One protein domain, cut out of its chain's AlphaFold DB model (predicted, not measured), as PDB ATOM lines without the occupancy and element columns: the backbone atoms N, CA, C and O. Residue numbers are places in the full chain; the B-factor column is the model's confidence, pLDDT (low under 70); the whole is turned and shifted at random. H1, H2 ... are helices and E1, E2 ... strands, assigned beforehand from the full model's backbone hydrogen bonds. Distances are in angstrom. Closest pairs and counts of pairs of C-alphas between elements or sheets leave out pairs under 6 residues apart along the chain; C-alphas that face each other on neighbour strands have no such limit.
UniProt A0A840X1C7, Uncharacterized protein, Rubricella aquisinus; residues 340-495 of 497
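Overview. This is residues 340 to 495 of the 497 residues of an uncharacterized protein of Rubricella aquisinus (UniProt A0A840X1C7). H3, the longest helix, crosses H1, and with H2 and H7 they make a cluster of mostly crossed helices; H8 leads from H7 to a second group, where E1 packs on H8 beside short H4. From E1 the chain swings out through H5 and H6, a loose loop that touches no helix, and residues 453 to 468 bring it back to H7. The printed part has 156 residues, with eight named helices and one strand in the order H1 H2 H3 H4 E1 H5 H6 H7 H8, and its class is mostly helix. It is compact, with a radius of gyration of the C-alphas of 16.6 A, and spans 48 by 41 by 28 A.

Arrangement. Start at H1, residues 343 to 357; H2, residues 361 to 369, touches it only at the corner, and only just, with 3 pairs of C-alphas within 8 A, the closest being Leu 354 and His 363 at 6.0 A. H3, residues 381 to 401, touches H1 at 71 degrees, only just about perpendicular, where the C-alphas of Tyr 351 and Phe 388 come closest at 6.8 A. H3 also touches H2, at a steep tilt of 64 degrees, opposite ways; look at Val 366 and Phe 391, their closest C-alphas, 6.3 A apart. Go on to H4, residues 414 to 421, and E1, residues 426 to 429, which pairs with no named strand. H5, residues 430 to 439, meets E1 only through their link, and H6, residues 443 to 452, is close to H5 but not clearly touching. H7, residues 469 to 478, touches H1 about perpendicular at 81 degrees, the closest C-alphas being Val 344 and Ile 475 at 6.0 A. At H8, residues 480 to 494, find Ala 489, whose C-alpha is 5.5 A from that of Ile 428 in E1, the closest pair of the two. In H1, H2, H3, H5, H7 and H8 every O i to N i+4 pair is within hydrogen-bond range; H4 has 3 of 4 and H6 5 of 6.

Along the chain. Find C-alpha 343 at (12.804, -7.363, -43.978); from there H1 runs 21.0 A. H3 runs 30.0 A from C-alpha 381 at (32.193, -8.110, -49.069), and H8 runs 21.0 A to C-alpha 494 at (11.268, -5.531, -24.577). The shorter H2, H4, E1, H5, H6 and H7 lie between these along the chain.

Size, cuts and confidence. The C-alphas farthest apart, those of Asn 371 and Gly 424, are 49.0 A apart. The printed part has no cut; the links H2 to H3, H3 to H4 and H6 to H7 are long. Mean pLDDT of the printed part is 78.4, and 40 residues are under 70, among them 402 to 409 and 443 to 460.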
ATOM      1  N   ILE A 340       6.902 -12.769 -37.678       88.12
ATOM      2  CA  ILE A 340       7.451 -11.785 -38.615       88.12
ATOM      3  C   ILE A 340       8.983 -11.816 -38.672       88.12
ATOM      4  O   ILE A 340       9.671 -11.796 -37.652       88.12
ATOM      5  N   ARG A 341       9.540 -11.865 -39.890       88.69
ATOM      6  CA  ARG A 341      10.993 -11.754 -40.129       88.69
ATOM      7  C   ARG A 341      11.392 -10.301 -40.370       88.69
ATOM      8  O   ARG A 341      10.637  -9.585 -41.027       88.69
ATOM      9  N   ASP A 342      12.597  -9.916 -39.948       92.06
ATOM     10  CA  ASP A 342      13.190  -8.628 -40.332       92.06
ATOM     11  C   ASP A 342      13.272  -8.554 -41.872       92.06
ATOM     12  O   ASP A 342      13.847  -9.465 -42.488       92.06
ATOM     13  N   PRO A 343      12.701  -7.525 -42.529       91.44
ATOM     14  CA  PRO A 343      12.804  -7.363 -43.978       91.44
ATOM     15  C   PRO A 343      14.252  -7.346 -44.496       91.44
ATOM     16  O   PRO A 343      14.493  -7.851 -45.596       91.44
ATOM     17  N   VAL A 344      15.207  -6.823 -43.718       93.56
ATOM     18  CA  VAL A 344      16.636  -6.771 -44.070       93.56
ATOM     19  C   VAL A 344      17.216  -8.176 -44.121       93.56
ATOM     20  O   VAL A 344      17.711  -8.604 -45.168       93.56
ATOM     21  N   ARG A 345      17.075  -8.936 -43.028       88.38
ATOM     22  CA  ARG A 345      17.580 -10.311 -42.955       88.38
ATOM     23  C   ARG A 345      16.917 -11.209 -43.993       88.38
ATOM     24  O   ARG A 345      17.589 -11.978 -44.666       88.38
ATOM     25  N   ARG A 346      15.609 -11.055 -44.195       86.94
ATOM     26  CA  ARG A 346      14.847 -11.826 -45.181       86.94
ATOM     27  C   ARG A 346      15.350 -11.624 -46.612       86.94
ATOM     28  O   ARG A 346      15.437 -12.593 -47.365       86.94
ATOM     29  N   LEU A 347      15.665 -10.388 -47.004       88.44
ATOM     30  CA  LEU A 347      16.250 -10.115 -48.319       88.44
ATOM     31  C   LEU A 347      17.677 -10.648 -48.431       88.44
ATOM     32  O   LEU A 347      18.037 -11.148 -49.495       88.44
ATOM     33  N   LEU A 348      18.462 -10.550 -47.357       88.50
ATOM     34  CA  LEU A 348      19.820 -11.081 -47.321       88.50
ATOM     35  C   LEU A 348      19.823 -12.607 -47.487       88.50
ATOM     36  O   LEU A 348      20.562 -13.116 -48.322       88.50
ATOM     37  N   ASP A 349      18.931 -13.324 -46.800       82.75
ATOM     38  CA  ASP A 349      18.774 -14.777 -46.951       82.75
ATOM     39  C   ASP A 349      18.343 -15.149 -48.381       82.75
ATOM     40  O   ASP A 349      18.868 -16.089 -48.980       82.75
ATOM     41  N   ALA A 350      17.406 -14.393 -48.968       82.06
ATOM     42  CA  ALA A 350      16.972 -14.605 -50.349       82.06
ATOM     43  C   ALA A 350      18.117 -14.386 -51.354       82.06
ATOM     44  O   ALA A 350      18.220 -15.094 -52.360       82.06
ATOM     45  N   TYR A 351      18.986 -13.410 -51.082       87.62
ATOM     46  CA  TYR A 351      20.193 -13.168 -51.859       87.62
ATOM     47  C   TYR A 351      21.216 -14.296 -51.678       87.62
ATOM     48  O   TYR A 351      21.697 -14.820 -52.680       87.62
ATOM     49  N   ALA A 352      21.479 -14.744 -50.448       84.25
ATOM     50  CA  ALA A 352      22.378 -15.864 -50.168       84.25
ATOM     51  C   ALA A 352      21.951 -17.130 -50.925       84.25
ATOM     52  O   ALA A 352      22.747 -17.739 -51.636       84.25
ATOM     53  N   GLN A 353      20.659 -17.471 -50.889       78.44
ATOM     54  CA  GLN A 353      20.131 -18.607 -51.649       78.44
ATOM     55  C   GLN A 353      20.287 -18.429 -53.163       78.44
ATOM     56  O   GLN A 353      20.532 -19.396 -53.884       78.44
ATOM     57  N   LEU A 354      20.170 -17.202 -53.673       80.94
ATOM     58  CA  LEU A 354      20.403 -16.907 -55.084       80.94
ATOM     59  C   LEU A 354      21.873 -17.096 -55.484       80.94
ATOM     60  O   LEU A 354      22.120 -17.538 -56.612       80.94
ATOM     61  N   VAL A 355      22.816 -16.763 -54.599       80.56
ATOM     62  CA  VAL A 355      24.257 -16.990 -54.788       80.56
ATOM     63  C   VAL A 355      24.547 -18.493 -54.790       80.56
ATOM     64  O   VAL A 355      25.072 -19.003 -55.776       80.56
ATOM     65  N   VAL A 356      24.108 -19.214 -53.753       75.69
ATOM     66  CA  VAL A 356      24.362 -20.656 -53.574       75.69
ATOM     67  C   VAL A 356      23.752 -21.491 -54.703       75.69
ATOM     68  O   VAL A 356      24.403 -22.370 -55.262       75.69
ATOM     69  N   LEU A 357      22.494 -21.231 -55.072       70.69
ATOM     70  CA  LEU A 357      21.772 -22.121 -55.983       70.69
ATOM     71  C   LEU A 357      22.153 -21.945 -57.457       70.69
ATOM     72  O   LEU A 357      21.805 -22.822 -58.243       70.69
ATOM     73  N   ASN A 358      22.790 -20.833 -57.852       67.75
ATOM     74  CA  ASN A 358      23.307 -20.517 -59.203       67.75
ATOM     75  C   ASN A 358      22.427 -20.960 -60.411       67.75
ATOM     76  O   ASN A 358      22.905 -21.267 -61.501       67.75
ATOM     77  N   ARG A 359      21.102 -21.064 -60.230       59.56
ATOM     78  CA  ARG A 359      20.197 -21.704 -61.213       59.56
ATOM     79  C   ARG A 359      18.948 -20.894 -61.533       59.56
ATOM     80  O   ARG A 359      18.219 -21.229 -62.466       59.56
ATOM     81  N   SER A 360      18.686 -19.802 -60.816       64.94
ATOM     82  CA  SER A 360      17.456 -19.029 -61.017       64.94
ATOM     83  C   SER A 360      17.571 -18.036 -62.184       64.94
ATOM     84  O   SER A 360      18.623 -17.454 -62.449       64.94
ATOM     85  N   MET A 361      16.458 -17.761 -62.876       63.19
ATOM     86  CA  MET A 361      16.389 -16.639 -63.831       63.19
ATOM     87  C   MET A 361      16.744 -15.290 -63.181       63.19
ATOM     88  O   MET A 361      17.180 -14.369 -63.870       63.19
ATOM     89  N   TRP A 362      16.535 -15.162 -61.868       63.84
ATOM     90  CA  TRP A 362      16.951 -13.993 -61.099       63.84
ATOM     91  C   TRP A 362      18.462 -13.867 -61.058       63.84
ATOM     92  O   TRP A 362      18.962 -12.792 -61.368       63.84
ATOM     93  N   HIS A 363      19.158 -14.968 -60.776       68.12
ATOM     94  CA  HIS A 363      20.611 -15.030 -60.814       68.12
ATOM     95  C   HIS A 363      21.126 -14.514 -62.163       68.12
ATOM     96  O   HIS A 363      21.821 -13.507 -62.205       68.12
ATOM     97  N   ARG A 364      20.642 -15.066 -63.284       71.50
ATOM     98  CA  ARG A 364      21.065 -14.626 -64.632       71.50
ATOM     99  C   ARG A 364      20.825 -13.135 -64.900       71.50
ATOM    100  O   ARG A 364      21.621 -12.504 -65.581       71.50
ATOM    101  N   ARG A 365      19.729 -12.562 -64.390       70.00
ATOM    102  CA  ARG A 365      19.408 -11.133 -64.572       70.00
ATOM    103  C   ARG A 365      20.254 -10.215 -63.692       70.00
ATOM    104  O   ARG A 365      20.668  -9.165 -64.173       70.00
ATOM    105  N   VAL A 366      20.499 -10.596 -62.438       70.44
ATOM    106  CA  VAL A 366      21.402  -9.855 -61.545       70.44
ATOM    107  C   VAL A 366      22.810  -9.862 -62.151       70.44
ATOM    108  O   VAL A 366      23.387  -8.800 -62.355       70.44
ATOM    109  N   VAL A 367      23.293 -11.035 -62.566       73.56
ATOM    110  CA  VAL A 367      24.582 -11.221 -63.250       73.56
ATOM    111  C   VAL A 367      24.699 -10.366 -64.508       73.56
ATOM    112  O   VAL A 367      25.672  -9.638 -64.668       73.56
ATOM    113  N   ALA A 368      23.677 -10.359 -65.367       68.69
ATOM    114  CA  ALA A 368      23.669  -9.518 -66.565       68.69
ATOM    115  C   ALA A 368      23.744  -8.007 -66.265       68.69
ATOM    116  O   ALA A 368      24.122  -7.237 -67.143       68.69
ATOM    117  N   THR A 369      23.370  -7.579 -65.054       70.75
ATOM    118  CA  THR A 369      23.397  -6.164 -64.652       70.75
ATOM    119  C   THR A 369      24.747  -5.769 -64.039       70.75
ATOM    120  O   THR A 369      25.174  -4.631 -64.199       70.75
ATOM    121  N   VAL A 370      25.448  -6.708 -63.395       74.69
ATOM    122  CA  VAL A 370      26.738  -6.486 -62.717       74.69
ATOM    123  C   VAL A 370      27.873  -7.112 -63.535       74.69
ATOM    124  O   VAL A 370      28.464  -8.120 -63.167       74.69
ATOM    125  N   ASN A 371      28.163  -6.533 -64.702       72.50
ATOM    126  CA  ASN A 371      29.292  -6.916 -65.570       72.50
ATOM    127  C   ASN A 371      29.323  -8.381 -66.064       72.50
ATOM    128  O   ASN A 371      30.336  -8.819 -66.604       72.50
ATOM    129  N   GLY A 372      28.233  -9.141 -65.932       75.31
ATOM    130  CA  GLY A 372      28.124 -10.493 -66.487       75.31
ATOM    131  C   GLY A 372      28.843 -11.586 -65.694       75.31
ATOM    132  O   GLY A 372      28.879 -12.724 -66.160       75.31
ATOM    133  N   ILE A 373      29.380 -11.283 -64.508       76.50
ATOM    134  CA  ILE A 373      30.023 -12.272 -63.634       76.50
ATOM    135  C   ILE A 373      29.020 -12.706 -62.554       76.50
ATOM    136  O   ILE A 373      28.179 -11.931 -62.115       76.50
ATOM    137  N   ALA A 374      29.019 -13.984 -62.187       80.19
ATOM    138  CA  ALA A 374      28.216 -14.479 -61.073       80.19
ATOM    139  C   ALA A 374      28.979 -14.289 -59.762       80.19
ATOM    140  O   ALA A 374      30.144 -14.690 -59.731       80.19
ATOM    141  N   PRO A 375      28.357 -13.732 -58.701       82.69
ATOM    142  CA  PRO A 375      29.012 -13.677 -57.407       82.69
ATOM    143  C   PRO A 375      29.200 -15.106 -56.897       82.69
ATOM    144  O   PRO A 375      28.276 -15.923 -56.979       82.69
ATOM    145  N   ARG A 376      30.391 -15.400 -56.391       86.06
ATOM    146  CA  ARG A 376      30.732 -16.646 -55.704       86.06
ATOM    147  C   ARG A 376      30.764 -16.402 -54.202       86.06
ATOM    148  O   ARG A 376      30.897 -15.262 -53.786       86.06
ATOM    149  N   LEU A 377      30.627 -17.453 -53.397       84.19
ATOM    150  CA  LEU A 377      30.646 -17.316 -51.932       84.19
ATOM    151  C   LEU A 377      31.989 -16.774 -51.422       84.19
ATOM    152  O   LEU A 377      32.025 -16.088 -50.408       84.19
ATOM    153  N   GLU A 378      33.076 -17.071 -52.132       86.94
ATOM    154  CA  GLU A 378      34.429 -16.612 -51.823       86.94
ATOM    155  C   GLU A 378      34.734 -15.164 -52.257       86.94
ATOM    156  O   GLU A 378      35.848 -14.683 -52.036       86.94
ATOM    157  N   ASP A 379      33.784 -14.462 -52.883       90.50
ATOM    158  CA  ASP A 379      33.991 -13.074 -53.291       90.50
ATOM    159  C   ASP A 379      34.043 -12.123 -52.080       90.50
ATOM    160  O   ASP A 379      33.508 -12.380 -51.002       90.50
ATOM    161  N   SER A 380      34.682 -10.964 -52.259       93.06
ATOM    162  CA  SER A 380      34.797  -9.969 -51.189       93.06
ATOM    163  C   SER A 380      33.440  -9.374 -50.781       93.06
ATOM    164  O   SER A 380      32.484  -9.325 -51.564       93.06
ATOM    165  N   ALA A 381      33.371  -8.827 -49.562       92.62
ATOM    166  CA  ALA A 381      32.193  -8.110 -49.069       92.62
ATOM    167  C   ALA A 381      31.768  -6.960 -49.998       92.62
ATOM    168  O   ALA A 381      30.574  -6.752 -50.203       92.62
ATOM    169  N   ASP A 382      32.723  -6.244 -50.602       91.50
ATOM    170  CA  ASP A 382      32.438  -5.161 -51.551       91.50
ATOM    171  C   ASP A 382      31.796  -5.680 -52.842       91.50
ATOM    172  O   ASP A 382      30.844  -5.076 -53.348       91.50
ATOM    173  N   THR A 383      32.254  -6.833 -53.340       91.00
ATOM    174  CA  THR A 383      31.626  -7.511 -54.476       91.00
ATOM    175  C   THR A 383      30.193  -7.890 -54.119       91.00
ATOM    176  O   THR A 383      29.256  -7.431 -54.774       91.00
ATOM    177  N   HIS A 384      29.984  -8.641 -53.035       91.88
ATOM    178  CA  HIS A 384      28.640  -9.023 -52.600       91.88
ATOM    179  C   HIS A 384      27.730  -7.821 -52.336       91.88
ATOM    180  O   HIS A 384      26.554  -7.862 -52.695       91.88
ATOM    181  N   ARG A 385      28.257  -6.722 -51.787       93.56
ATOM    182  CA  ARG A 385      27.520  -5.470 -51.580       93.56
ATOM    183  C   ARG A 385      27.009  -4.888 -52.898       93.56
ATOM    184  O   ARG A 385      25.833  -4.534 -52.977       93.56
ATOM    185  N   ALA A 386      27.838  -4.838 -53.942       89.94
ATOM    186  CA  ALA A 386      27.421  -4.360 -55.262       89.94
ATOM    187  C   ALA A 386      26.304  -5.236 -55.865       89.94
ATOM    188  O   ALA A 386      25.286  -4.722 -56.337       89.94
ATOM    189  N   TYR A 387      26.440  -6.563 -55.784       90.44
ATOM    190  CA  TYR A 387      25.405  -7.495 -56.248       90.44
ATOM    191  C   TYR A 387      24.116  -7.401 -55.431       90.44
ATOM    192  O   TYR A 387      23.018  -7.444 -55.995       90.44
ATOM    193  N   PHE A 388      24.228  -7.268 -54.111       92.62
ATOM    194  CA  PHE A 388      23.075  -7.170 -53.231       92.62
ATOM    195  C   PHE A 388      22.317  -5.856 -53.461       92.62
ATOM    196  O   PHE A 388      21.086  -5.866 -53.512       92.62
ATOM    197  N   TYR A 389      23.015  -4.750 -53.737       92.75
ATOM    198  CA  TYR A 389      22.388  -3.491 -54.149       92.75
ATOM    199  C   TYR A 389      21.541  -3.651 -55.424       92.75
ATOM    200  O   TYR A 389      20.382  -3.216 -55.471       92.75
ATOM    201  N   GLU A 390      22.071  -4.325 -56.451       89.56
ATOM    202  CA  GLU A 390      21.308  -4.606 -57.674       89.56
ATOM    203  C   GLU A 390      20.138  -5.561 -57.430       89.56
ATOM    204  O   GLU A 390      19.043  -5.361 -57.969       89.56
ATOM    205  N   PHE A 391      20.316  -6.560 -56.566       88.81
ATOM    206  CA  PHE A 391      19.239  -7.456 -56.154       88.81
ATOM    207  C   PHE A 391      18.091  -6.695 -55.469       88.81
ATOM    208  O   PHE A 391      16.927  -6.870 -55.852       88.81
ATOM    209  N   VAL A 392      18.391  -5.786 -54.534       90.62
ATOM    210  CA  VAL A 392      17.388  -4.925 -53.879       90.62
ATOM    211  C   VAL A 392      16.720  -3.991 -54.894       90.62
ATOM    212  O   VAL A 392      15.491  -3.859 -54.913       90.62
ATOM    213  N   SER A 393      17.491  -3.409 -55.814       88.94
ATOM    214  CA  SER A 393      16.961  -2.585 -56.907       88.94
ATOM    215  C   SER A 393      16.008  -3.369 -57.818       88.94
ATOM    216  O   SER A 393      14.950  -2.865 -58.216       88.94
ATOM    217  N   MET A 394      16.320  -4.630 -58.118       85.12
ATOM    218  CA  MET A 394      15.438  -5.534 -58.857       85.12
ATOM    219  C   MET A 394      14.170  -5.889 -58.078       85.12
ATOM    220  O   MET A 394      13.083  -5.851 -58.667       85.12
ATOM    221  N   ALA A 395      14.280  -6.187 -56.780       84.38
ATOM    222  CA  ALA A 395      13.132  -6.417 -55.906       84.38
ATOM    223  C   ALA A 395      12.186  -5.209 -55.924       84.38
ATOM    224  O   ALA A 395      10.994  -5.364 -56.196       84.38
ATOM    225  N   ARG A 396      12.730  -3.991 -55.805       87.06
ATOM    226  CA  ARG A 396      11.976  -2.736 -55.923       87.06
ATOM    227  C   ARG A 396      11.263  -2.591 -57.266       87.06
ATOM    228  O   ARG A 396      10.086  -2.232 -57.301       87.06
ATOM    229  N   ARG A 397      11.943  -2.879 -58.383       83.88
ATOM    230  CA  ARG A 397      11.341  -2.826 -59.730       83.88
ATOM    231  C   ARG A 397      10.203  -3.839 -59.892       83.88
ATOM    232  O   ARG A 397       9.186  -3.501 -60.494       83.88
ATOM    233  N   ARG A 398      10.355  -5.057 -59.361       77.94
ATOM    234  CA  ARG A 398       9.338  -6.118 -59.457       77.94
ATOM    235  C   ARG A 398       8.134  -5.879 -58.567       77.94
ATOM    236  O   ARG A 398       7.018  -6.031 -59.051       77.94
ATOM    237  N   LEU A 399       8.336  -5.453 -57.324       76.25
ATOM    238  CA  LEU A 399       7.233  -5.113 -56.422       76.25
ATOM    239  C   LEU A 399       6.325  -4.028 -57.018       76.25
ATOM    240  O   LEU A 399       5.116  -4.059 -56.820       76.25
ATOM    241  N   ARG A 400       6.885  -3.124 -57.835       78.25
ATOM    242  CA  ARG A 400       6.115  -2.122 -58.589       78.25
ATOM    243  C   ARG A 400       5.358  -2.669 -59.804       78.25
ATOM    244  O   ARG A 400       4.376  -2.051 -60.201       78.25
ATOM    245  N   ARG A 401       5.846  -3.737 -60.443       73.44
ATOM    246  CA  ARG A 401       5.305  -4.251 -61.716       73.44
ATOM    247  C   ARG A 401       4.346  -5.419 -61.540       73.44
ATOM    248  O   ARG A 401       3.307  -5.435 -62.182       73.44
ATOM    249  N   ASP A 402       4.707  -6.377 -60.694       60.09
ATOM    250  CA  ASP A 402       4.188  -7.737 -60.827       60.09
ATOM    251  C   ASP A 402       3.160  -8.122 -59.767       60.09
ATOM    252  O   ASP A 402       2.585  -9.192 -59.926       60.09
ATOM    253  N   GLY A 403       2.933  -7.287 -58.735       56.75
ATOM    254  CA  GLY A 403       1.939  -7.442 -57.653       56.75
ATOM    255  C   GLY A 403       2.012  -8.770 -56.883       56.75
ATOM    256  O   GLY A 403       2.383  -8.807 -55.717       56.75
ATOM    257  N   ASP A 404       1.730  -9.865 -57.583       46.72
ATOM    258  CA  ASP A 404       1.506 -11.232 -57.133       46.72
ATOM    259  C   ASP A 404       2.497 -12.282 -57.680       46.72
ATOM    260  O   ASP A 404       2.438 -13.442 -57.261       46.72
ATOM    261  N   HIS A 405       3.419 -11.935 -58.590       42.97
ATOM    262  CA  HIS A 405       4.378 -12.895 -59.189       42.97
ATOM    263  C   HIS A 405       5.827 -12.765 -58.694       42.97
ATOM    264  O   HIS A 405       6.747 -13.378 -59.243       42.97
ATOM    265  N   ALA A 406       6.058 -11.999 -57.630       52.97
ATOM    266  CA  ALA A 406       7.371 -11.926 -56.999       52.97
ATOM    267  C   ALA A 406       7.749 -13.276 -56.347       52.97
ATOM    268  O   ALA A 406       6.872 -14.027 -55.891       52.97
ATOM    269  N   VAL A 407       9.052 -13.588 -56.311       57.25
ATOM    270  CA  VAL A 407       9.597 -14.734 -55.558       57.25
ATOM    271  C   VAL A 407       9.078 -14.635 -54.121       57.25
ATOM    272  O   VAL A 407       9.031 -13.543 -53.565       57.25
ATOM    273  N   ILE A 408       8.628 -15.746 -53.536       53.97
ATOM    274  CA  ILE A 408       7.948 -15.769 -52.222       53.97
ATOM    275  C   ILE A 408       8.715 -14.968 -51.159       53.97
ATOM    276  O   ILE A 408       8.120 -14.219 -50.395       53.97
ATOM    277  N   GLN A 409      10.040 -15.059 -51.195       66.06
ATOM    278  CA  GLN A 409      10.967 -14.495 -50.217       66.06
ATOM    279  C   GLN A 409      11.033 -12.963 -50.238       66.06
ATOM    280  O   GLN A 409      11.397 -12.360 -49.237       66.06
ATOM    281  N   ILE A 410      10.631 -12.323 -51.341       73.25
ATOM    282  CA  ILE A 410      10.629 -10.859 -51.509       73.25
ATOM    283  C   ILE A 410       9.217 -10.257 -51.454       73.25
ATOM    284  O   ILE A 410       9.032  -9.080 -51.743       73.25
ATOM    285  N   ARG A 411       8.182 -11.045 -51.133       76.38
ATOM    286  CA  ARG A 411       6.809 -10.522 -51.009       76.38
ATOM    287  C   ARG A 411       6.617  -9.792 -49.679       76.38
ATOM    288  O   ARG A 411       7.158 -10.265 -48.687       76.38
ATOM    289  N   PRO A 412       5.843  -8.701 -49.607       82.19
ATOM    290  CA  PRO A 412       5.471  -8.109 -48.325       82.19
ATOM    291  C   PRO A 412       4.789  -9.140 -47.413       82.19
ATOM    292  O   PRO A 412       3.919  -9.888 -47.868       82.19
ATOM    293  N   GLN A 413       5.187  -9.189 -46.143       83.56
ATOM    294  CA  GLN A 413       4.601 -10.064 -45.120       83.56
ATOM    295  C   GLN A 413       3.335  -9.444 -44.519       83.56
ATOM    296  O   GLN A 413       2.404 -10.167 -44.158       83.56
ATOM    297  N   TYR A 414       3.291  -8.110 -44.468       82.94
ATOM    298  CA  TYR A 414       2.271  -7.316 -43.798       82.94
ATOM    299  C   TYR A 414       0.834  -7.759 -44.089       82.94
ATOM    300  O   TYR A 414       0.139  -8.034 -43.121       82.94
ATOM    301  N   PRO A 415       0.364  -7.931 -45.346       71.12
ATOM    302  CA  PRO A 415      -1.052  -8.226 -45.589       71.12
ATOM    303  C   PRO A 415      -1.531  -9.524 -44.937       71.12
ATOM    304  O   PRO A 415      -2.707  -9.681 -44.621       71.12
ATOM    305  N   LEU A 416      -0.617 -10.479 -44.785       70.88
ATOM    306  CA  LEU A 416      -0.924 -11.772 -44.211       70.88
ATOM    307  C   LEU A 416      -0.757 -11.767 -42.687       70.88
ATOM    308  O   LEU A 416      -1.614 -12.294 -41.984       70.88
ATOM    309  N   ILE A 417       0.320 -11.149 -42.189       76.25
ATOM    310  CA  ILE A 417       0.604 -11.049 -40.752       76.25
ATOM    311  C   ILE A 417      -0.388 -10.112 -40.058       76.25
ATOM    312  O   ILE A 417      -0.913 -10.473 -39.013       76.25
ATOM    313  N   SER A 418      -0.731  -8.965 -40.649       74.00
ATOM    314  CA  SER A 418      -1.724  -8.049 -40.077       74.00
ATOM    315  C   SER A 418      -3.086  -8.728 -39.955       74.00
ATOM    316  O   SER A 418      -3.700  -8.676 -38.899       74.00
ATOM    317  N   SER A 419      -3.517  -9.467 -40.985       66.31
ATOM    318  CA  SER A 419      -4.772 -10.224 -40.937       66.31
ATOM    319  C   SER A 419      -4.757 -11.336 -39.881       66.31
ATOM    320  O   SER A 419      -5.818 -11.685 -39.368       66.31
ATOM    321  N   ALA A 420      -3.593 -11.919 -39.585       69.06
ATOM    322  CA  ALA A 420      -3.434 -12.885 -38.504       69.06
ATOM    323  C   ALA A 420      -3.567 -12.192 -37.138       69.06
ATOM    324  O   ALA A 420      -4.381 -12.608 -36.320       69.06
ATOM    325  N   VAL A 421      -2.856 -11.085 -36.927       76.38
ATOM    326  CA  VAL A 421      -2.929 -10.292 -35.689       76.38
ATOM    327  C   VAL A 421      -4.345  -9.758 -35.438       76.38
ATOM    328  O   VAL A 421      -4.866  -9.900 -34.338       76.38
ATOM    329  N   GLU A 422      -5.034  -9.257 -36.468       74.81
ATOM    330  CA  GLU A 422      -6.443  -8.821 -36.404       74.81
ATOM    331  C   GLU A 422      -7.409  -9.945 -35.979       74.81
ATOM    332  O   GLU A 422      -8.502  -9.674 -35.490       74.81
ATOM    333  N   ARG A 423      -7.016 -11.217 -36.141       69.81
ATOM    334  CA  ARG A 423      -7.776 -12.398 -35.689       69.81
ATOM    335  C   ARG A 423      -7.383 -12.865 -34.283       69.81
ATOM    336  O   ARG A 423      -7.777 -13.962 -33.893       69.81
ATOM    337  N   GLY A 424      -6.617 -12.062 -33.545       78.12
ATOM    338  CA  GLY A 424      -6.206 -12.338 -32.168       78.12
ATOM    339  C   GLY A 424      -4.950 -13.200 -32.039       78.12
ATOM    340  O   GLY A 424      -4.753 -13.813 -30.997       78.12
ATOM    341  N   MET A 425      -4.118 -13.294 -33.082       78.81
ATOM    342  CA  MET A 425      -2.849 -14.030 -33.011       78.81
ATOM    343  C   MET A 425      -1.739 -13.154 -32.406       78.81
ATOM    344  O   MET A 425      -1.601 -11.991 -32.785       78.81
ATOM    345  N   THR A 426      -0.912 -13.720 -31.524       83.25
ATOM    346  CA  THR A 426       0.232 -13.040 -30.902       83.25
ATOM    347  C   THR A 426       1.351 -12.848 -31.918       83.25
ATOM    348  O   THR A 426       1.840 -13.808 -32.513       83.25
ATOM    349  N   LEU A 427       1.763 -11.603 -32.139       87.31
ATOM    350  CA  LEU A 427       2.858 -11.270 -33.044       87.31
ATOM    351  C   LEU A 427       4.210 -11.509 -32.358       87.31
ATOM    352  O   LEU A 427       4.467 -10.911 -31.321       87.31
ATOM    353  N   ILE A 428       5.082 -12.318 -32.963       86.25
ATOM    354  CA  ILE A 428       6.438 -12.590 -32.454       86.25
ATOM    355  C   ILE A 428       7.491 -12.418 -33.552       86.25
ATOM    356  O   ILE A 428       7.230 -12.696 -34.733       86.25
ATOM    357  N   ARG A 429       8.707 -11.987 -33.196       91.12
ATOM    358  CA  ARG A 429       9.811 -11.967 -34.163       91.12
ATOM    359  C   ARG A 429      10.308 -13.379 -34.426       91.12
ATOM    360  O   ARG A 429      10.467 -14.190 -33.520       91.12
ATOM    361  N   TYR A 430      10.674 -13.637 -35.678       82.75
ATOM    362  CA  TYR A 430      11.326 -14.889 -36.057       82.75
ATOM    363  C   TYR A 430      12.612 -15.145 -35.267       82.75
ATOM    364  O   TYR A 430      12.896 -16.292 -34.959       82.75
ATOM    365  N   GLN A 431      13.376 -14.098 -34.934       81.25
ATOM    366  CA  GLN A 431      14.622 -14.248 -34.181       81.25
ATOM    367  C   GLN A 431      14.352 -14.722 -32.750       81.25
ATOM    368  O   GLN A 431      14.925 -15.719 -32.343       81.25
ATOM    369  N   ALA A 432      13.416 -14.083 -32.041       76.25
ATOM    370  CA  ALA A 432      13.014 -14.511 -30.704       76.25
ATOM    371  C   ALA A 432      12.431 -15.931 -30.713       76.25
ATOM    372  O   ALA A 432      12.795 -16.754 -29.880       76.25
ATOM    373  N   PHE A 433      11.595 -16.246 -31.709       75.31
ATOM    374  CA  PHE A 433      11.087 -17.602 -31.912       75.31
ATOM    375  C   PHE A 433      12.215 -18.615 -32.150       75.31
ATOM    376  O   PHE A 433      12.207 -19.687 -31.560       75.31
ATOM    377  N   ALA A 434      13.187 -18.285 -33.002       72.44
ATOM    378  CA  ALA A 434      14.307 -19.162 -33.321       72.44
ATOM    379  C   ALA A 434      15.267 -19.336 -32.139       72.44
ATOM    380  O   ALA A 434      15.740 -20.443 -31.922       72.44
ATOM    381  N   ASP A 435      15.551 -18.278 -31.382       75.19
ATOM    382  CA  ASP A 435      16.440 -18.336 -30.219       75.19
ATOM    383  C   ASP A 435      15.801 -19.143 -29.085       75.19
ATOM    384  O   ASP A 435      16.462 -20.008 -28.515       75.19
ATOM    385  N   ASN A 436      14.501 -18.943 -28.843       71.50
ATOM    386  CA  ASN A 436      13.725 -19.780 -27.931       71.50
ATOM    387  C   ASN A 436      13.704 -21.235 -28.423       71.50
ATOM    388  O   ASN A 436      14.019 -22.144 -27.669       71.50
ATOM    389  N   LEU A 437      13.445 -21.485 -29.708       67.62
ATOM    390  CA  LEU A 437      13.482 -22.849 -30.232       67.62
ATOM    391  C   LEU A 437      14.864 -23.490 -30.015       67.62
ATOM    392  O   LEU A 437      14.937 -24.588 -29.480       67.62
ATOM    393  N   ARG A 438      15.959 -22.796 -30.354       67.62
ATOM    394  CA  ARG A 438      17.331 -23.305 -30.188       67.62
ATOM    395  C   ARG A 438      17.681 -23.638 -28.745       67.62
ATOM    396  O   ARG A 438      18.380 -24.621 -28.541       67.62
ATOM    397  N   SER A 439      17.223 -22.857 -27.765       71.50
ATOM    398  CA  SER A 439      17.501 -23.159 -26.354       71.50
ATOM    399  C   SER A 439      16.837 -24.452 -25.876       71.50
ATOM    400  O   SER A 439      17.221 -24.967 -24.833       71.50
ATOM    401  N   HIS A 440      15.872 -24.973 -26.637       62.81
ATOM    402  CA  HIS A 440      15.146 -26.207 -26.344       62.81
ATOM    403  C   HIS A 440      15.508 -27.366 -27.292       62.81
ATOM    404  O   HIS A 440      14.894 -28.426 -27.214       62.81
ATOM    405  N   LEU A 441      16.469 -27.191 -28.206       62.62
ATOM    406  CA  LEU A 441      16.920 -28.255 -29.107       62.62
ATOM    407  C   LEU A 441      18.239 -28.866 -28.636       62.62
ATOM    408  O   LEU A 441      19.174 -28.155 -28.273       62.62
ATOM    409  N   GLU A 442      18.338 -30.192 -28.728       71.50
ATOM    410  CA  GLU A 442      19.606 -30.913 -28.595       71.50
ATOM    411  C   GLU A 442      20.582 -30.549 -29.727       71.50
ATOM    412  O   GLU A 442      20.173 -30.181 -30.833       71.50
ATOM    413  N   ALA A 443      21.886 -30.691 -29.466       68.81
ATOM    414  CA  ALA A 443      22.950 -30.361 -30.419       68.81
ATOM    415  C   ALA A 443      22.767 -31.058 -31.783       68.81
ATOM    416  O   ALA A 443      22.844 -30.405 -32.821       68.81
ATOM    417  N   ASP A 444      22.403 -32.340 -31.781       60.16
ATOM    418  CA  ASP A 444      22.199 -33.129 -33.001       60.16
ATOM    419  C   ASP A 444      21.012 -32.618 -33.852       60.16
ATOM    420  O   ASP A 444      20.991 -32.767 -35.075       60.16
ATOM    421  N   MET A 445      20.016 -31.967 -33.235       59.75
ATOM    422  CA  MET A 445      18.897 -31.342 -33.955       59.75
ATOM    423  C   MET A 445      19.278 -29.988 -34.564       59.75
ATOM    424  O   MET A 445      18.694 -29.582 -35.574       59.75
ATOM    425  N   LEU A 446      20.252 -29.287 -33.978       59.31
ATOM    426  CA  LEU A 446      20.785 -28.042 -34.537       59.31
ATOM    427  C   LEU A 446      21.556 -28.299 -35.837       59.31
ATOM    428  O   LEU A 446      21.417 -27.510 -36.775       59.31
ATOM    429  N   ASP A 447      22.275 -29.418 -35.930       59.78
ATOM    430  CA  ASP A 447      22.986 -29.826 -37.147       59.78
ATOM    431  C   ASP A 447      22.016 -30.139 -38.298       59.78
ATOM    432  O   ASP A 447      22.189 -29.654 -39.418       59.78
ATOM    433  N   LEU A 448      20.913 -30.845 -38.020       57.31
ATOM    434  CA  LEU A 448      19.854 -31.075 -39.012       57.31
ATOM    435  C   LEU A 448      19.237 -29.752 -39.500       57.31
ATOM    436  O   LEU A 448      19.005 -29.561 -40.697       57.31
ATOM    437  N   LEU A 449      18.982 -28.808 -38.588       56.41
ATOM    438  CA  LEU A 449      18.456 -27.488 -38.950       56.41
ATOM    439  C   LEU A 449      19.426 -26.675 -39.810       56.41
ATOM    440  O   LEU A 449      18.968 -25.919 -40.674       56.41
ATOM    441  N   ALA A 450      20.731 -26.832 -39.596       58.44
ATOM    442  CA  ALA A 450      21.763 -26.217 -40.420       58.44
ATOM    443  C   ALA A 450      21.738 -26.748 -41.864       58.44
ATOM    444  O   ALA A 450      21.888 -25.963 -42.803       58.44
ATOM    445  N   ASP A 451      21.449 -28.036 -42.066       54.12
ATOM    446  CA  ASP A 451      21.322 -28.629 -43.403       54.12
ATOM    447  C   ASP A 451      20.052 -28.169 -44.145       54.12
ATOM    448  O   ASP A 451      20.076 -27.914 -45.353       54.12
ATOM    449  N   ALA A 452      18.930 -28.007 -43.435       53.69
ATOM    450  CA  ALA A 452      17.650 -27.608 -44.037       53.69
ATOM    451  C   ALA A 452      17.450 -26.093 -44.182       53.69
ATOM    452  O   ALA A 452      16.483 -25.621 -44.798       53.69
ATOM    453  N   ASP A 453      18.307 -25.297 -43.560       57.31
ATOM    454  CA  ASP A 453      18.405 -23.873 -43.809       57.31
ATOM    455  C   ASP A 453      19.871 -23.527 -44.049       57.31
ATOM    456  O   ASP A 453      20.609 -23.299 -43.095       57.31
ATOM    457  N   PRO A 454      20.312 -23.426 -45.311       51.16
ATOM    458  CA  PRO A 454      21.692 -23.073 -45.610       51.16
ATOM    459  C   PRO A 454      22.128 -21.758 -44.950       51.16
ATOM    460  O   PRO A 454      23.315 -21.572 -44.728       51.16
ATOM    461  N   GLY A 455      21.197 -20.856 -44.604       51.22
ATOM    462  CA  GLY A 455      21.497 -19.631 -43.852       51.22
ATOM    463  C   GLY A 455      21.842 -19.850 -42.372       51.22
ATOM    464  O   GLY A 455      22.255 -18.900 -41.706       51.22
ATOM    465  N   LEU A 456      21.659 -21.071 -41.862       48.56
ATOM    466  CA  LEU A 456      22.070 -21.549 -40.540       48.56
ATOM    467  C   LEU A 456      23.357 -22.392 -40.593       48.56
ATOM    468  O   LEU A 456      24.002 -22.546 -39.559       48.56
ATOM    469  N   ALA A 457      23.760 -22.895 -41.766       56.59
ATOM    470  CA  ALA A 457      25.011 -23.630 -41.929       56.59
ATOM    471  C   ALA A 457      26.233 -22.696 -41.775       56.59
ATOM    472  O   ALA A 457      26.352 -21.727 -42.535       56.59
ATOM    473  N   PRO A 458      27.193 -23.000 -40.877       48.00
ATOM    474  CA  PRO A 458      28.368 -22.157 -40.621       48.00
ATOM    475  C   PRO A 458      29.233 -21.841 -41.859       48.00
ATOM    476  O   PRO A 458      29.963 -20.857 -41.857       48.00
ATOM    477  N   GLY A 459      29.151 -22.651 -42.925       55.31
ATOM    478  CA  GLY A 459      29.951 -22.503 -44.151       55.31
ATOM    479  C   GLY A 459      29.301 -21.720 -45.300       55.31
ATOM    480  O   GLY A 459      29.965 -21.471 -46.301       55.31
ATOM    481  N   ASN A 460      28.030 -21.324 -45.181       62.78
ATOM    482  CA  ASN A 460      27.292 -20.589 -46.225       62.78
ATOM    483  C   ASN A 460      27.027 -19.124 -45.842       62.78
ATOM    484  O   ASN A 460      26.193 -18.447 -46.455       62.78
ATOM    485  N   ALA A 461      27.712 -18.632 -44.809       74.81
ATOM    486  CA  ALA A 461      27.608 -17.249 -44.384       74.81
ATOM    487  C   ALA A 461      28.200 -16.335 -45.461       74.81
ATOM    488  O   ALA A 461      29.362 -16.457 -45.844       74.81
ATOM    489  N   LEU A 462      27.385 -15.405 -45.950       81.75
ATOM    490  CA  LEU A 462      27.896 -14.291 -46.733       81.75
ATOM    491  C   LEU A 462      28.857 -13.455 -45.861       81.75
ATOM    492  O   LEU A 462      28.608 -13.349 -44.658       81.75
ATOM    493  N   PRO A 463      29.910 -12.838 -46.429       86.06
ATOM    494  CA  PRO A 463      30.854 -12.049 -45.644       86.06
ATOM    495  C   PRO A 463      30.173 -10.899 -44.891       86.06
ATOM    496  O   PRO A 463      29.226 -10.275 -45.380       86.06
ATOM    497  N   ASP A 464      30.686 -10.590 -43.702       87.62
ATOM    498  CA  ASP A 464      30.195  -9.472 -42.901       87.62
ATOM    499  C   ASP A 464      30.340  -8.132 -43.642       87.62
ATOM    500  O   ASP A 464      31.194  -7.937 -44.510       87.62
ATOM    501  N   GLY A 465      29.479  -7.168 -43.302       89.56
ATOM    502  CA  GLY A 465      29.543  -5.815 -43.866       89.56
ATOM    503  C   GLY A 465      28.945  -5.655 -45.270       89.56
ATOM    504  O   GLY A 465      29.097  -4.591 -45.882       89.56
ATOM    505  N   ILE A 466      28.229  -6.657 -45.791       92.38
ATOM    506  CA  ILE A 466      27.435  -6.518 -47.029       92.38
ATOM    507  C   ILE A 466      26.320  -5.481 -46.862       92.38
ATOM    508  O   ILE A 466      26.065  -4.690 -47.771       92.38
ATOM    509  N   VAL A 467      25.655  -5.468 -45.704       93.19
ATOM    510  CA  VAL A 467      24.562  -4.535 -45.412       93.19
ATOM    511  C   VAL A 467      25.138  -3.259 -44.802       93.19
ATOM    512  O   VAL A 467      25.527  -3.236 -43.640       93.19
ATOM    513  N   THR A 468      25.207  -2.190 -45.595       94.44
ATOM    514  CA  THR A 468      25.532  -0.842 -45.101       94.44
ATOM    515  C   THR A 468      24.286  -0.166 -44.522       94.44
ATOM    516  O   THR A 468      23.166  -0.550 -44.860       94.44
ATOM    517  N   GLN A 469      24.459   0.894 -43.723       95.06
ATOM    518  CA  GLN A 469      23.333   1.696 -43.210       95.06
ATOM    519  C   GLN A 469      22.434   2.236 -44.336       95.06
ATOM    520  O   GLN A 469      21.211   2.235 -44.220       95.06
ATOM    521  N   GLU A 470      23.030   2.657 -45.456       94.62
ATOM    522  CA  GLU A 470      22.282   3.118 -46.629       94.62
ATOM    523  C   GLU A 470      21.430   1.993 -47.237       94.62
ATOM    524  O   GLU A 470      20.253   2.188 -47.549       94.62
ATOM    525  N   LEU A 471      22.012   0.799 -47.388       92.62
ATOM    526  CA  LEU A 471      21.316  -0.347 -47.961       92.62
ATOM    527  C   LEU A 471      20.201  -0.842 -47.040       92.62
ATOM    528  O   LEU A 471      19.111  -1.169 -47.510       92.62
ATOM    529  N   GLU A 472      20.449  -0.838 -45.733       95.69
ATOM    530  CA  GLU A 472      19.448  -1.137 -44.717       95.69
ATOM    531  C   GLU A 472      18.254  -0.181 -44.817       95.69
ATOM    532  O   GLU A 472      17.112  -0.627 -44.958       95.69
ATOM    533  N   ALA A 473      18.513   1.130 -44.843       94.81
ATOM    534  CA  ALA A 473      17.476   2.145 -44.994       94.81
ATOM    535  C   ALA A 473      16.682   1.956 -46.297       94.81
ATOM    536  O   ALA A 473      15.452   2.057 -46.303       94.81
ATOM    537  N   MET A 474      17.359   1.613 -47.400       93.44
ATOM    538  CA  MET A 474      16.702   1.322 -48.675       93.44
ATOM    539  C   MET A 474      15.779   0.095 -48.592       93.44
ATOM    540  O   MET A 474      14.689   0.112 -49.172       93.44
ATOM    541  N   ILE A 475      16.189  -0.959 -47.881       93.88
ATOM    542  CA  ILE A 475      15.384  -2.171 -47.686       93.88
ATOM    543  C   ILE A 475      14.176  -1.891 -46.787       93.88
ATOM    544  O   ILE A 475      13.059  -2.265 -47.145       93.88
ATOM    545  N   ARG A 476      14.359  -1.202 -45.657       95.56
ATOM    546  CA  ARG A 476      13.242  -0.846 -44.766       95.56
ATOM    547  C   ARG A 476      12.229   0.051 -45.485       95.56
ATOM    548  O   ARG A 476      11.032  -0.226 -45.455       95.56
ATOM    549  N   ALA A 477      12.698   1.017 -46.279       92.81
ATOM    550  CA  ALA A 477      11.841   1.842 -47.135       92.81
ATOM    551  C   ALA A 477      11.117   1.053 -48.245       92.81
ATOM    552  O   ALA A 477      10.105   1.519 -48.777       92.81
ATOM    553  N   LEU A 478      11.614  -0.131 -48.620       90.12
ATOM    554  CA  LEU A 478      10.940  -1.024 -49.562       90.12
ATOM    555  C   LEU A 478       9.775  -1.789 -48.911       90.12
ATOM    556  O   LEU A 478       8.797  -2.080 -49.600       90.12
ATOM    557  N   TYR A 479       9.856  -2.072 -47.606       93.00
ATOM    558  CA  TYR A 479       8.829  -2.786 -46.838       93.00
ATOM    559  C   TYR A 479       8.413  -2.031 -45.565       93.00
ATOM    560  O   TYR A 479       8.481  -2.599 -44.476       93.00
ATOM    561  N   PRO A 480       7.923  -0.782 -45.668       93.50
ATOM    562  CA  PRO A 480       7.667   0.052 -44.491       93.50
ATOM    563  C   PRO A 480       6.636  -0.567 -43.535       93.50
ATOM    564  O   PRO A 480       6.742  -0.421 -42.325       93.50
ATOM    565  N   ALA A 481       5.656  -1.302 -44.068       91.31
ATOM    566  CA  ALA A 481       4.634  -1.963 -43.262       91.31
ATOM    567  C   ALA A 481       5.138  -3.253 -42.582       91.31
ATOM    568  O   ALA A 481       4.720  -3.557 -41.467       91.31
ATOM    569  N   ASP A 482       6.045  -4.001 -43.225       91.19
ATOM    570  CA  ASP A 482       6.690  -5.155 -42.581       91.19
ATOM    571  C   ASP A 482       7.647  -4.679 -41.484       91.19
ATOM    572  O   ASP A 482       7.696  -5.280 -40.417       91.19
ATOM    573  N   ASP A 483       8.392  -3.601 -41.747       96.19
ATOM    574  CA  ASP A 483       9.307  -2.992 -40.785       96.19
ATOM    575  C   ASP A 483       8.549  -2.491 -39.552       96.19
ATOM    576  O   ASP A 483       8.899  -2.851 -38.436       96.19
ATOM    577  N   ALA A 484       7.439  -1.772 -39.744       95.06
ATOM    578  CA  ALA A 484       6.590  -1.322 -38.641       95.06
ATOM    579  C   ALA A 484       6.076  -2.485 -37.772       95.06
ATOM    580  O   ALA A 484       6.167  -2.415 -36.548       95.06
ATOM    581  N   LEU A 485       5.586  -3.572 -38.383       90.44
ATOM    582  CA  LEU A 485       5.172  -4.770 -37.640       90.44
ATOM    583  C   LEU A 485       6.355  -5.441 -36.925       90.44
ATOM    584  O   LEU A 485       6.203  -5.933 -35.811       90.44
ATOM    585  N   TYR A 486       7.537  -5.472 -37.543       95.00
ATOM    586  CA  TYR A 486       8.730  -6.040 -36.917       95.00
ATOM    587  C   TYR A 486       9.165  -5.219 -35.696       95.00
ATOM    588  O   TYR A 486       9.459  -5.797 -34.651       95.00
ATOM    589  N   GLN A 487       9.146  -3.886 -35.793       96.31
ATOM    590  CA  GLN A 487       9.431  -2.989 -34.669       96.31
ATOM    591  C   GLN A 487       8.363  -3.085 -33.572       96.31
ATOM    592  O   GLN A 487       8.699  -3.044 -32.394       96.31
ATOM    593  N   GLN A 488       7.090  -3.271 -33.934       94.69
ATOM    594  CA  GLN A 488       6.022  -3.536 -32.968       94.69
ATOM    595  C   GLN A 488       6.291  -4.827 -32.182       94.69
ATOM    596  O   GLN A 488       6.173  -4.830 -30.960       94.69
ATOM    597  N   ALA A 489       6.674  -5.902 -32.876       90.75
ATOM    598  CA  ALA A 489       7.040  -7.166 -32.242       90.75
ATOM    599  C   ALA A 489       8.268  -7.000 -31.328       90.75
ATOM    600  O   ALA A 489       8.261  -7.479 -30.200       90.75
ATOM    601  N   LEU A 490       9.289  -6.259 -31.779       94.12
ATOM    602  CA  LEU A 490      10.478  -5.951 -30.979       94.12
ATOM    603  C   LEU A 490      10.125  -5.188 -29.697       94.12
ATOM    604  O   LEU A 490      10.578  -5.558 -28.620       94.12
ATOM    605  N   ALA A 491       9.307  -4.140 -29.809       94.12
ATOM    606  CA  ALA A 491       8.898  -3.332 -28.667       94.12
ATOM    607  C   ALA A 491       8.116  -4.162 -27.638       94.12
ATOM    608  O   ALA A 491       8.372  -4.033 -26.442       94.12
ATOM    609  N   ALA A 492       7.218  -5.037 -28.105       90.62
ATOM    610  CA  ALA A 492       6.445  -5.938 -27.253       90.62
ATOM    611  C   ALA A 492       7.336  -6.923 -26.476       90.62
ATOM    612  O   ALA A 492       7.083  -7.166 -25.305       90.62
ATOM    613  N   GLU A 493       8.400  -7.436 -27.097       86.50
ATOM    614  CA  GLU A 493       9.360  -8.340 -26.444       86.50
ATOM    615  C   GLU A 493      10.232  -7.638 -25.387       86.50
ATOM    616  O   GLU A 493      10.732  -8.284 -24.472       86.50
ATOM    617  N   THR A 494      10.436  -6.321 -25.508       89.06
ATOM    618  CA  THR A 494      11.268  -5.531 -24.577       89.06
ATOM    619  C   THR A 494      10.481  -4.811 -23.483       89.06
ATOM    620  O   THR A 494      11.086  -4.193 -22.605       89.06
ATOM    621  N   ALA A 495       9.148  -4.832 -23.540       86.88
ATOM    622  CA  ALA A 495       8.320  -4.203 -22.522       86.88
ATOM    623  C   ALA A 495       8.458  -4.974 -21.193       86.88
ATOM    624  O   ALA A 495       8.402  -6.203 -21.207       86.88
TER     625      ALA A 495